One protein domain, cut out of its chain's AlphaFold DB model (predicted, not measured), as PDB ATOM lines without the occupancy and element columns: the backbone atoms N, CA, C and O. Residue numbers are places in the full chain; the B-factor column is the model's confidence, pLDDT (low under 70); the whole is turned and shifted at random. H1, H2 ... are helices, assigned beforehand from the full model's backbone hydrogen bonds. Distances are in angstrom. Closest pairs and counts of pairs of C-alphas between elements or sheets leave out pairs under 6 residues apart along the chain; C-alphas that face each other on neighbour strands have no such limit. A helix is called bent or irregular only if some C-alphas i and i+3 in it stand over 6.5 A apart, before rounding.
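Overview. This is residues 17 to 51 and 391 to 418 of the 472 residues of the protein "Metallophos domain-containing protein" of Lipomyces starkeyi NRRL Y-11557 (UniProt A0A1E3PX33). Two long helices, H1 and H3, lie side by side and run opposite ways as a slender pair, crossing at a slant, with H1 bent. Residues 45 to 51, which include the short helix H2, stick out past the pair at the end of H1. The printed part has 63 residues with three named helices, in the order H1, H2, H3, and no named strand; its class is all helix. It is loose, with a radius of gyration of the C-alphas of 14.7 A, and the C-alphas span 52 by 18 by 13 A, a rod.

Arrangement. H3, residues 391 to 418, is neither bent nor irregular, but only just: C-alphas 409 and 412 are 6.5 A apart. H1, residues 17 to 44, was assigned as one helix by its hydrogen bonds but is bent, with C-alphas 34 and 37 6.6 A apart. Its arms, H1a, residues 17 to 34, and H1b, residues 37 to 44, stand at a shallow tilt of 32 degrees. H1a and H3 touch, closest at the C-alphas of Gln 25 and Ala 408, 5.6 A, and run opposite ways at a shallow tilt of 24 degrees. H3 touches H1b with residues 391 to 398 alone, closest at the C-alphas of Leu 39 and Thr 394, 6.2 A; they run opposite ways at 37 degrees, only just a steep tilt. H2, residues 46 to 49, is close to but not clearly touching H1b, and is apart from H1a and H3; the closest C-alphas of H2 and H1b, those of Phe 49 and Tyr 42, are 7.7 A apart. Every O i to N i+4 pair is within hydrogen-bond range in H1a and H1b, and 22 of 24 are in H3; H2 is too short for such a pair.

Along the chain. H3 measures 39.4 A from C-alpha 391 at (22.495, 30.186, 15.092) to C-alpha 418 at (-12.977, 24.611, -1.128). H1a begins at C-alpha 17, (-13.304, 24.438, 13.259), and measures 25.4 A; H1b measures 10.5 A and H2 5.3 A.

Size, cuts and confidence. The two C-alphas farthest apart, those of Ser 51 and Lys 418, are 53.3 A apart. Residues 52 to 390 are not printed, and C-alphas 51 and 391 are 19.2 A apart across this cut. The link from H1 to H2 is tight; the link from H2 to H3 is the link across the cut. The mean pLDDT of the printed part is 87.4, and residues 416 to 418 are under 70.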
ATOM      1  N   TYR A  17     -14.361  24.324  14.266       71.75
ATOM      2  CA  TYR A  17     -13.304  24.438  13.259       71.75
ATOM      3  C   TYR A  17     -12.765  25.871  13.153       71.75
ATOM      4  O   TYR A  17     -11.554  26.087  13.215       71.75
ATOM      5  N   LEU A  18     -13.648  26.869  13.053       70.12
ATOM      6  CA  LEU A  18     -13.251  28.279  12.983       70.12
ATOM      7  C   LEU A  18     -12.548  28.746  14.265       70.12
ATOM      8  O   LEU A  18     -11.577  29.502  14.190       70.12
ATOM      9  N   LEU A  19     -13.003  28.281  15.432       73.94
ATOM     10  CA  LEU A  19     -12.361  28.567  16.714       73.94
ATOM     11  C   LEU A  19     -10.958  27.947  16.782       73.94
ATOM     12  O   LEU A  19     -10.009  28.616  17.196       73.94
ATOM     13  N   THR A  20     -10.802  26.710  16.306       79.69
ATOM     14  CA  THR A  20      -9.512  26.007  16.244       79.69
ATOM     15  C   THR A  20      -8.535  26.706  15.295       79.69
ATOM     16  O   THR A  20      -7.393  26.965  15.671       79.69
ATOM     17  N   THR A  21      -8.985  27.102  14.100       80.56
ATOM     18  CA  THR A  21      -8.160  27.835  13.125       80.56
ATOM     19  C   THR A  21      -7.710  29.189  13.669       80.56
ATOM     20  O   THR A  21      -6.530  29.524  13.575       80.56
ATOM     21  N   ARG A  22      -8.611  29.956  14.301       83.94
ATOM     22  CA  ARG A  22      -8.249  31.235  14.936       83.94
ATOM     23  C   ARG A  22      -7.267  31.042  16.086       83.94
ATOM     24  O   ARG A  22      -6.301  31.788  16.193       83.94
ATOM     25  N   THR A  23      -7.477  30.023  16.915       86.25
ATOM     26  CA  THR A  23      -6.562  29.689  18.017       86.25
ATOM     27  C   THR A  23      -5.165  29.369  17.488       86.25
ATOM     28  O   THR A  23      -4.186  29.918  17.986       86.25
ATOM     29  N   LEU A  24      -5.059  28.563  16.426       86.06
ATOM     30  CA  LEU A  24      -3.779  28.265  15.785       86.06
ATOM     31  C   LEU A  24      -3.112  29.527  15.217       86.06
ATOM     32  O   LEU A  24      -1.916  29.723  15.419       86.06
ATOM     33  N   GLN A  25      -3.872  30.403  14.554       89.38
ATOM     34  CA  GLN A  25      -3.361  31.683  14.055       89.38
ATOM     35  C   GLN A  25      -2.795  32.543  15.192       89.38
ATOM     36  O   GLN A  25      -1.681  33.052  15.070       89.38
ATOM     37  N   TYR A  26      -3.502  32.658  16.322       91.19
ATOM     38  CA  TYR A  26      -3.007  33.395  17.488       91.19
ATOM     39  C   TYR A  26      -1.750  32.768  18.095       91.19
ATOM     40  O   TYR A  26      -0.827  33.500  18.443       91.19
ATOM     41  N   ILE A  27      -1.678  31.436  18.179       90.69
ATOM     42  CA  ILE A  27      -0.480  30.731  18.659       90.69
ATOM     43  C   ILE A  27       0.710  31.041  17.752       90.69
ATOM     44  O   ILE A  27       1.776  31.404  18.244       90.69
ATOM     45  N   VAL A  28       0.538  30.936  16.435       91.44
ATOM     46  CA  VAL A  28       1.626  31.166  15.477       91.44
ATOM     47  C   VAL A  28       2.085  32.626  15.493       91.44
ATOM     48  O   VAL A  28       3.289  32.883  15.477       91.44
ATOM     49  N   VAL A  29       1.157  33.585  15.588       91.25
ATOM     50  CA  VAL A  29       1.491  35.010  15.756       91.25
ATOM     51  C   VAL A  29       2.229  35.245  17.070       91.25
ATOM     52  O   VAL A  29       3.262  35.910  17.071       91.25
ATOM     53  N   GLY A  30       1.749  34.660  18.169       91.31
ATOM     54  CA  GLY A  30       2.391  34.747  19.478       91.31
ATOM     55  C   GLY A  30       3.816  34.194  19.461       91.31
ATOM     56  O   GLY A  30       4.742  34.886  19.866       91.31
ATOM     57  N   LEU A  31       4.024  32.991  18.921       92.00
ATOM     58  CA  LEU A  31       5.356  32.388  18.785       92.00
ATOM     59  C   LEU A  31       6.272  33.227  17.889       92.00
ATOM     60  O   LEU A  31       7.438  33.444  18.218       92.00
ATOM     61  N   SER A  32       5.747  33.749  16.782       90.94
ATOM     62  CA  SER A  32       6.526  34.592  15.878       90.94
ATOM     63  C   SER A  32       6.974  35.881  16.571       90.94
ATOM     64  O   SER A  32       8.151  36.232  16.519       90.94
ATOM     65  N   PHE A  33       6.061  36.561  17.266       92.06
ATOM     66  CA  PHE A  33       6.334  37.852  17.897       92.06
ATOM     67  C   PHE A  33       7.145  37.740  19.195       92.06
ATOM     68  O   PHE A  33       8.049  38.538  19.411       92.06
ATOM     69  N   PHE A  34       6.852  36.760  20.052       93.44
ATOM     70  CA  PHE A  34       7.476  36.639  21.375       93.44
ATOM     71  C   PHE A  34       8.704  35.723  21.413       93.44
ATOM     72  O   PHE A  34       9.462  35.792  22.375       93.44
ATOM     73  N   VAL A  35       8.922  34.879  20.398       91.31
ATOM     74  CA  VAL A  35      10.072  33.955  20.360       91.31
ATOM     75  C   VAL A  35      10.957  34.226  19.151       91.31
ATOM     76  O   VAL A  35      12.131  34.552  19.314       91.31
ATOM     77  N   VAL A  36      10.411  34.128  17.935       93.31
ATOM     78  CA  VAL A  36      11.224  34.194  16.708       93.31
ATOM     79  C   VAL A  36      11.839  35.571  16.511       93.31
ATOM     80  O   VAL A  36      13.047  35.666  16.308       93.31
ATOM     81  N   VAL A  37      11.030  36.631  16.578       92.50
ATOM     82  CA  VAL A  37      11.510  38.003  16.372       92.50
ATOM     83  C   VAL A  37      12.613  38.350  17.381       92.50
ATOM     84  O   VAL A  37      13.705  38.677  16.921       92.50
ATOM     85  N   PRO A  38      12.433  38.190  18.709       93.50
ATOM     86  CA  PRO A  38      13.499  38.447  19.675       93.50
ATOM     87  C   PRO A  38      14.766  37.629  19.427       93.50
ATOM     88  O   PRO A  38      15.860  38.174  19.527       93.50
ATOM     89  N   LEU A  39      14.643  36.347  19.071       91.75
ATOM     90  CA  LEU A  39      15.794  35.467  18.861       91.75
ATOM     91  C   LEU A  39      16.592  35.838  17.600       91.75
ATOM     92  O   LEU A  39      17.825  35.903  17.631       91.75
ATOM     93  N   VAL A  40      15.898  36.135  16.498       92.00
ATOM     94  CA  VAL A  40      16.517  36.624  15.256       92.00
ATOM     95  C   VAL A  40      17.140  38.000  15.487       92.00
ATOM     96  O   VAL A  40      18.290  38.216  15.106       92.00
ATOM     97  N   THR A  41      16.432  38.912  16.162       91.88
ATOM     98  CA  THR A  41      16.961  40.227  16.543       91.88
ATOM     99  C   THR A  41      18.208  40.079  17.408       91.88
ATOM    100  O   THR A  41      19.220  40.703  17.112       91.88
ATOM    101  N   TYR A  42      18.194  39.223  18.426       91.19
ATOM    102  CA  TYR A  42      19.367  38.971  19.258       91.19
ATOM    103  C   TYR A  42      20.551  38.458  18.434       91.19
ATOM    104  O   TYR A  42      21.648  38.987  18.558       91.19
ATOM    105  N   THR A  43      20.325  37.495  17.538       89.75
ATOM    106  CA  THR A  43      21.386  36.909  16.703       89.75
ATOM    107  C   THR A  43      22.000  37.936  15.743       89.75
ATOM    108  O   THR A  43      23.223  38.006  15.624       89.75
ATOM    109  N   PHE A  44      21.183  38.772  15.094       88.56
ATOM    110  CA  PHE A  44      21.655  39.831  14.186       88.56
ATOM    111  C   PHE A  44      22.276  41.029  14.900       88.56
ATOM    112  O   PHE A  44      23.221  41.623  14.393       88.56
ATOM    113  N   TYR A  45      21.770  41.396  16.073       89.12
ATOM    114  CA  TYR A  45      22.269  42.537  16.837       89.12
ATOM    115  C   TYR A  45      23.176  42.115  17.994       89.12
ATOM    116  O   TYR A  45      23.447  42.935  18.870       89.12
ATOM    117  N   TYR A  46      23.698  40.884  17.984       89.06
ATOM    118  CA  TYR A  46      24.520  40.328  19.060       89.06
ATOM    119  C   TYR A  46      25.664  41.271  19.491       89.06
ATOM    120  O   TYR A  46      25.732  41.595  20.682       89.06
ATOM    121  N   PRO A  47      26.470  41.850  18.570       86.06
ATOM    122  CA  PRO A  47      27.525  42.809  18.933       86.06
ATOM    123  C   PRO A  47      27.021  44.132  19.525       86.06
ATOM    124  O   PRO A  47      27.799  44.910  20.074       86.06
ATOM    125  N   SER A  48      25.733  44.445  19.356       87.19
ATOM    126  CA  SER A  48      25.093  45.613  19.974       87.19
ATOM    127  C   SER A  48      24.755  45.368  21.432       87.19
ATOM    128  O   SER A  48      24.926  46.274  22.238       87.19
ATOM    129  N   PHE A  49      24.323  44.152  21.760       87.25
ATOM    130  CA  PHE A  49      24.067  43.742  23.138       87.25
ATOM    131  C   PHE A  49      25.357  43.479  23.928       87.25
ATOM    132  O   PHE A  49      25.343  43.599  25.145       87.25
ATOM    133  N   HIS A  50      26.459  43.179  23.232       86.31
ATOM    134  CA  HIS A  50      27.775  42.886  23.810       86.31
ATOM    135  C   HIS A  50      28.814  43.936  23.394       86.31
ATOM    136  O   HIS A  50      29.916  43.617  22.948       86.31
ATOM    137  N   SER A  51      28.440  45.218  23.442       84.06
ATOM    138  CA  SER A  51      29.331  46.310  23.030       84.06
ATOM    139  C   SER A  51      30.560  46.462  23.923       84.06
ATOM    140  O   SER A  51      31.543  47.045  23.490       84.06
ATOM    141  N   TRP A 391      22.818  29.677  16.418       92.69
ATOM    142  CA  TRP A 391      22.495  30.186  15.092       92.69
ATOM    143  C   TRP A 391      21.537  29.226  14.372       92.69
ATOM    144  O   TRP A 391      20.436  29.621  13.999       92.69
ATOM    145  N   TRP A 392      21.872  27.935  14.296       92.38
ATOM    146  CA  TRP A 392      21.003  26.922  13.685       92.38
ATOM    147  C   TRP A 392      19.605  26.868  14.302       92.38
ATOM    148  O   TRP A 392      18.617  26.911  13.570       92.38
ATOM    149  N   ALA A 393      19.507  26.794  15.632       91.56
ATOM    150  CA  ALA A 393      18.227  26.748  16.333       91.56
ATOM    151  C   ALA A 393      17.364  27.967  15.985       91.56
ATOM    152  O   ALA A 393      16.179  27.815  15.691       91.56
ATOM    153  N   THR A 394      17.975  29.152  15.924       92.31
ATOM    154  CA  THR A 394      17.295  30.400  15.561       92.31
ATOM    155  C   THR A 394      16.637  30.314  14.190       92.31
ATOM    156  O   THR A 394      15.429  30.535  14.070       92.31
ATOM    157  N   TYR A 395      17.393  29.944  13.157       91.69
ATOM    158  CA  TYR A 395      16.855  29.914  11.797       91.69
ATOM    159  C   TYR A 395      15.921  28.726  11.554       91.69
ATOM    160  O   TYR A 395      14.937  28.876  10.835       91.69
ATOM    161  N   VAL A 396      16.155  27.571  12.181       93.56
ATOM    162  CA  VAL A 396      15.240  26.423  12.078       93.56
ATOM    163  C   VAL A 396      13.887  26.747  12.712       93.56
ATOM    164  O   VAL A 396      12.857  26.525  12.077       93.56
ATOM    165  N   ILE A 397      13.868  27.325  13.919       93.56
ATOM    166  CA  ILE A 397      12.622  27.752  14.574       93.56
ATOM    167  C   ILE A 397      11.922  28.821  13.726       93.56
ATOM    168  O   ILE A 397      10.707  28.742  13.535       93.56
ATOM    169  N   ALA A 398      12.672  29.776  13.164       93.44
ATOM    170  CA  ALA A 398      12.117  30.799  12.280       93.44
ATOM    171  C   ALA A 398      11.460  30.197  11.027       93.44
ATOM    172  O   ALA A 398      10.336  30.569  10.691       93.44
ATOM    173  N   ILE A 399      12.110  29.229  10.368       94.12
ATOM    174  CA  ILE A 399      11.563  28.532   9.194       94.12
ATOM    175  C   ILE A 399      10.307  27.741   9.569       94.12
ATOM    176  O   ILE A 399       9.300  27.839   8.871       94.12
ATOM    177  N   ILE A 400      10.327  26.992  10.677       94.12
ATOM    178  CA  ILE A 400       9.157  26.236  11.147       94.12
ATOM    179  C   ILE A 400       7.982  27.184  11.413       94.12
ATOM    180  O   ILE A 400       6.871  26.920  10.955       94.12
ATOM    181  N   CYS A 401       8.222  28.308  12.092       93.69
ATOM    182  CA  CYS A 401       7.185  29.304  12.362       93.69
ATOM    183  C   CYS A 401       6.678  29.975  11.079       93.69
ATOM    184  O   CYS A 401       5.476  30.206  10.949       93.69
ATOM    185  N   ALA A 402       7.551  30.239  10.104       92.50
ATOM    186  CA  ALA A 402       7.157  30.773   8.804       92.50
ATOM    187  C   ALA A 402       6.270  29.779   8.032       92.50
ATOM    188  O   ALA A 402       5.200  30.152   7.552       92.50
ATOM    189  N   CYS A 403       6.648  28.498   7.982       94.06
ATOM    190  CA  CYS A 403       5.832  27.442   7.377       94.06
ATOM    191  C   CYS A 403       4.481  27.289   8.090       94.06
ATOM    192  O   CYS A 403       3.441  27.224   7.436       94.06
ATOM    193  N   ALA A 404       4.476  27.294   9.427       92.06
ATOM    194  CA  ALA A 404       3.250  27.259  10.220       92.06
ATOM    195  C   ALA A 404       2.360  28.484   9.951       92.06
ATOM    196  O   ALA A 404       1.143  28.342   9.864       92.06
ATOM    197  N   SER A 405       2.956  29.662   9.741       90.81
ATOM    198  CA  SER A 405       2.237  30.888   9.366       90.81
ATOM    199  C   SER A 405       1.580  30.748   7.998       90.81
ATOM    200  O   SER A 405       0.393  31.027   7.857       90.81
ATOM    201  N   VAL A 406       2.303  30.241   6.998       91.62
ATOM    202  CA  VAL A 406       1.739  29.980   5.664       91.62
ATOM    203  C   VAL A 406       0.567  29.000   5.750       91.62
ATOM    204  O   VAL A 406      -0.490  29.244   5.169       91.62
ATOM    205  N   ILE A 407       0.698  27.920   6.524       89.69
ATOM    206  CA  ILE A 407      -0.392  26.954   6.714       89.69
ATOM    207  C   ILE A 407      -1.589  27.613   7.413       89.69
ATOM    208  O   ILE A 407      -2.717  27.470   6.944       89.69
ATOM    209  N   ALA A 408      -1.365  28.363   8.493       88.75
ATOM    210  CA  ALA A 408      -2.433  28.958   9.294       88.75
ATOM    211  C   ALA A 408      -3.183  30.095   8.574       88.75
ATOM    212  O   ALA A 408      -4.393  30.239   8.757       88.75
ATOM    213  N   PHE A 409      -2.487  30.896   7.760       88.94
ATOM    214  CA  PHE A 409      -3.051  32.086   7.108       88.94
ATOM    215  C   PHE A 409      -3.428  31.890   5.640       88.94
ATOM    216  O   PHE A 409      -4.270  32.628   5.142       88.94
ATOM    217  N   ILE A 410      -2.843  30.912   4.947       86.50
ATOM    218  CA  ILE A 410      -3.125  30.651   3.527       86.50
ATOM    219  C   ILE A 410      -3.740  29.264   3.360       86.50
ATOM    220  O   ILE A 410      -4.805  29.132   2.764       86.50
ATOM    221  N   GLY A 411      -3.108  28.233   3.924       84.56
ATOM    222  CA  GLY A 411      -3.547  26.846   3.765       84.56
ATOM    223  C   GLY A 411      -4.943  26.579   4.332       84.56
ATOM    224  O   GLY A 411      -5.823  26.114   3.611       84.56
ATOM    225  N   LEU A 412      -5.162  26.890   5.613       82.56
ATOM    226  CA  LEU A 412      -6.441  26.636   6.283       82.56
ATOM    227  C   LEU A 412      -7.602  27.449   5.685       82.56
ATOM    228  O   LEU A 412      -8.635  26.843   5.401       82.56
ATOM    229  N   PRO A 413      -7.463  28.762   5.403       81.06
ATOM    230  CA  PRO A 413      -8.528  29.513   4.739       81.06
ATOM    231  C   PRO A 413      -8.848  29.010   3.324       81.06
ATOM    232  O   PRO A 413     -10.017  28.935   2.957       81.06
ATOM    233  N   PHE A 414      -7.839  28.604   2.542       77.56
ATOM    234  CA  PHE A 414      -8.051  28.044   1.200       77.56
ATOM    235  C   PHE A 414      -8.781  26.691   1.232       77.56
ATOM    236  O   PHE A 414      -9.612  26.396   0.370       77.56
ATOM    237  N   LEU A 415      -8.484  25.856   2.233       73.62
ATOM    238  CA  LEU A 415      -9.204  24.603   2.450       73.62
ATOM    239  C   LEU A 415     -10.663  24.852   2.861       73.62
ATOM    240  O   LEU A 415     -11.526  24.142   2.351       73.62
ATOM    241  N   ASP A 416     -10.938  25.865   3.697       69.44
ATOM    242  CA  ASP A 416     -12.303  26.282   4.074       69.44
ATOM    243  C   ASP A 416     -13.113  26.766   2.856       69.44
ATOM    244  O   ASP A 416     -14.274  26.402   2.684       69.44
ATOM    245  N   GLU A 417     -12.505  27.533   1.947       67.19
ATOM    246  CA  GLU A 417     -13.185  27.989   0.727       67.19
ATOM    247  C   GLU A 417     -13.575  26.816  -0.192       67.19
ATOM    248  O   GLU A 417     -14.703  26.751  -0.694       67.19
ATOM    249  N   LYS A 418     -12.684  25.827  -0.352       61.31
ATOM    250  CA  LYS A 418     -12.977  24.611  -1.128       61.31
ATOM    251  C   LYS A 418     -14.029  23.721  -0.473       61.31
ATOM    252  O   LYS A 418     -14.906  23.225  -1.183       61.31
TER     253      LYS A 418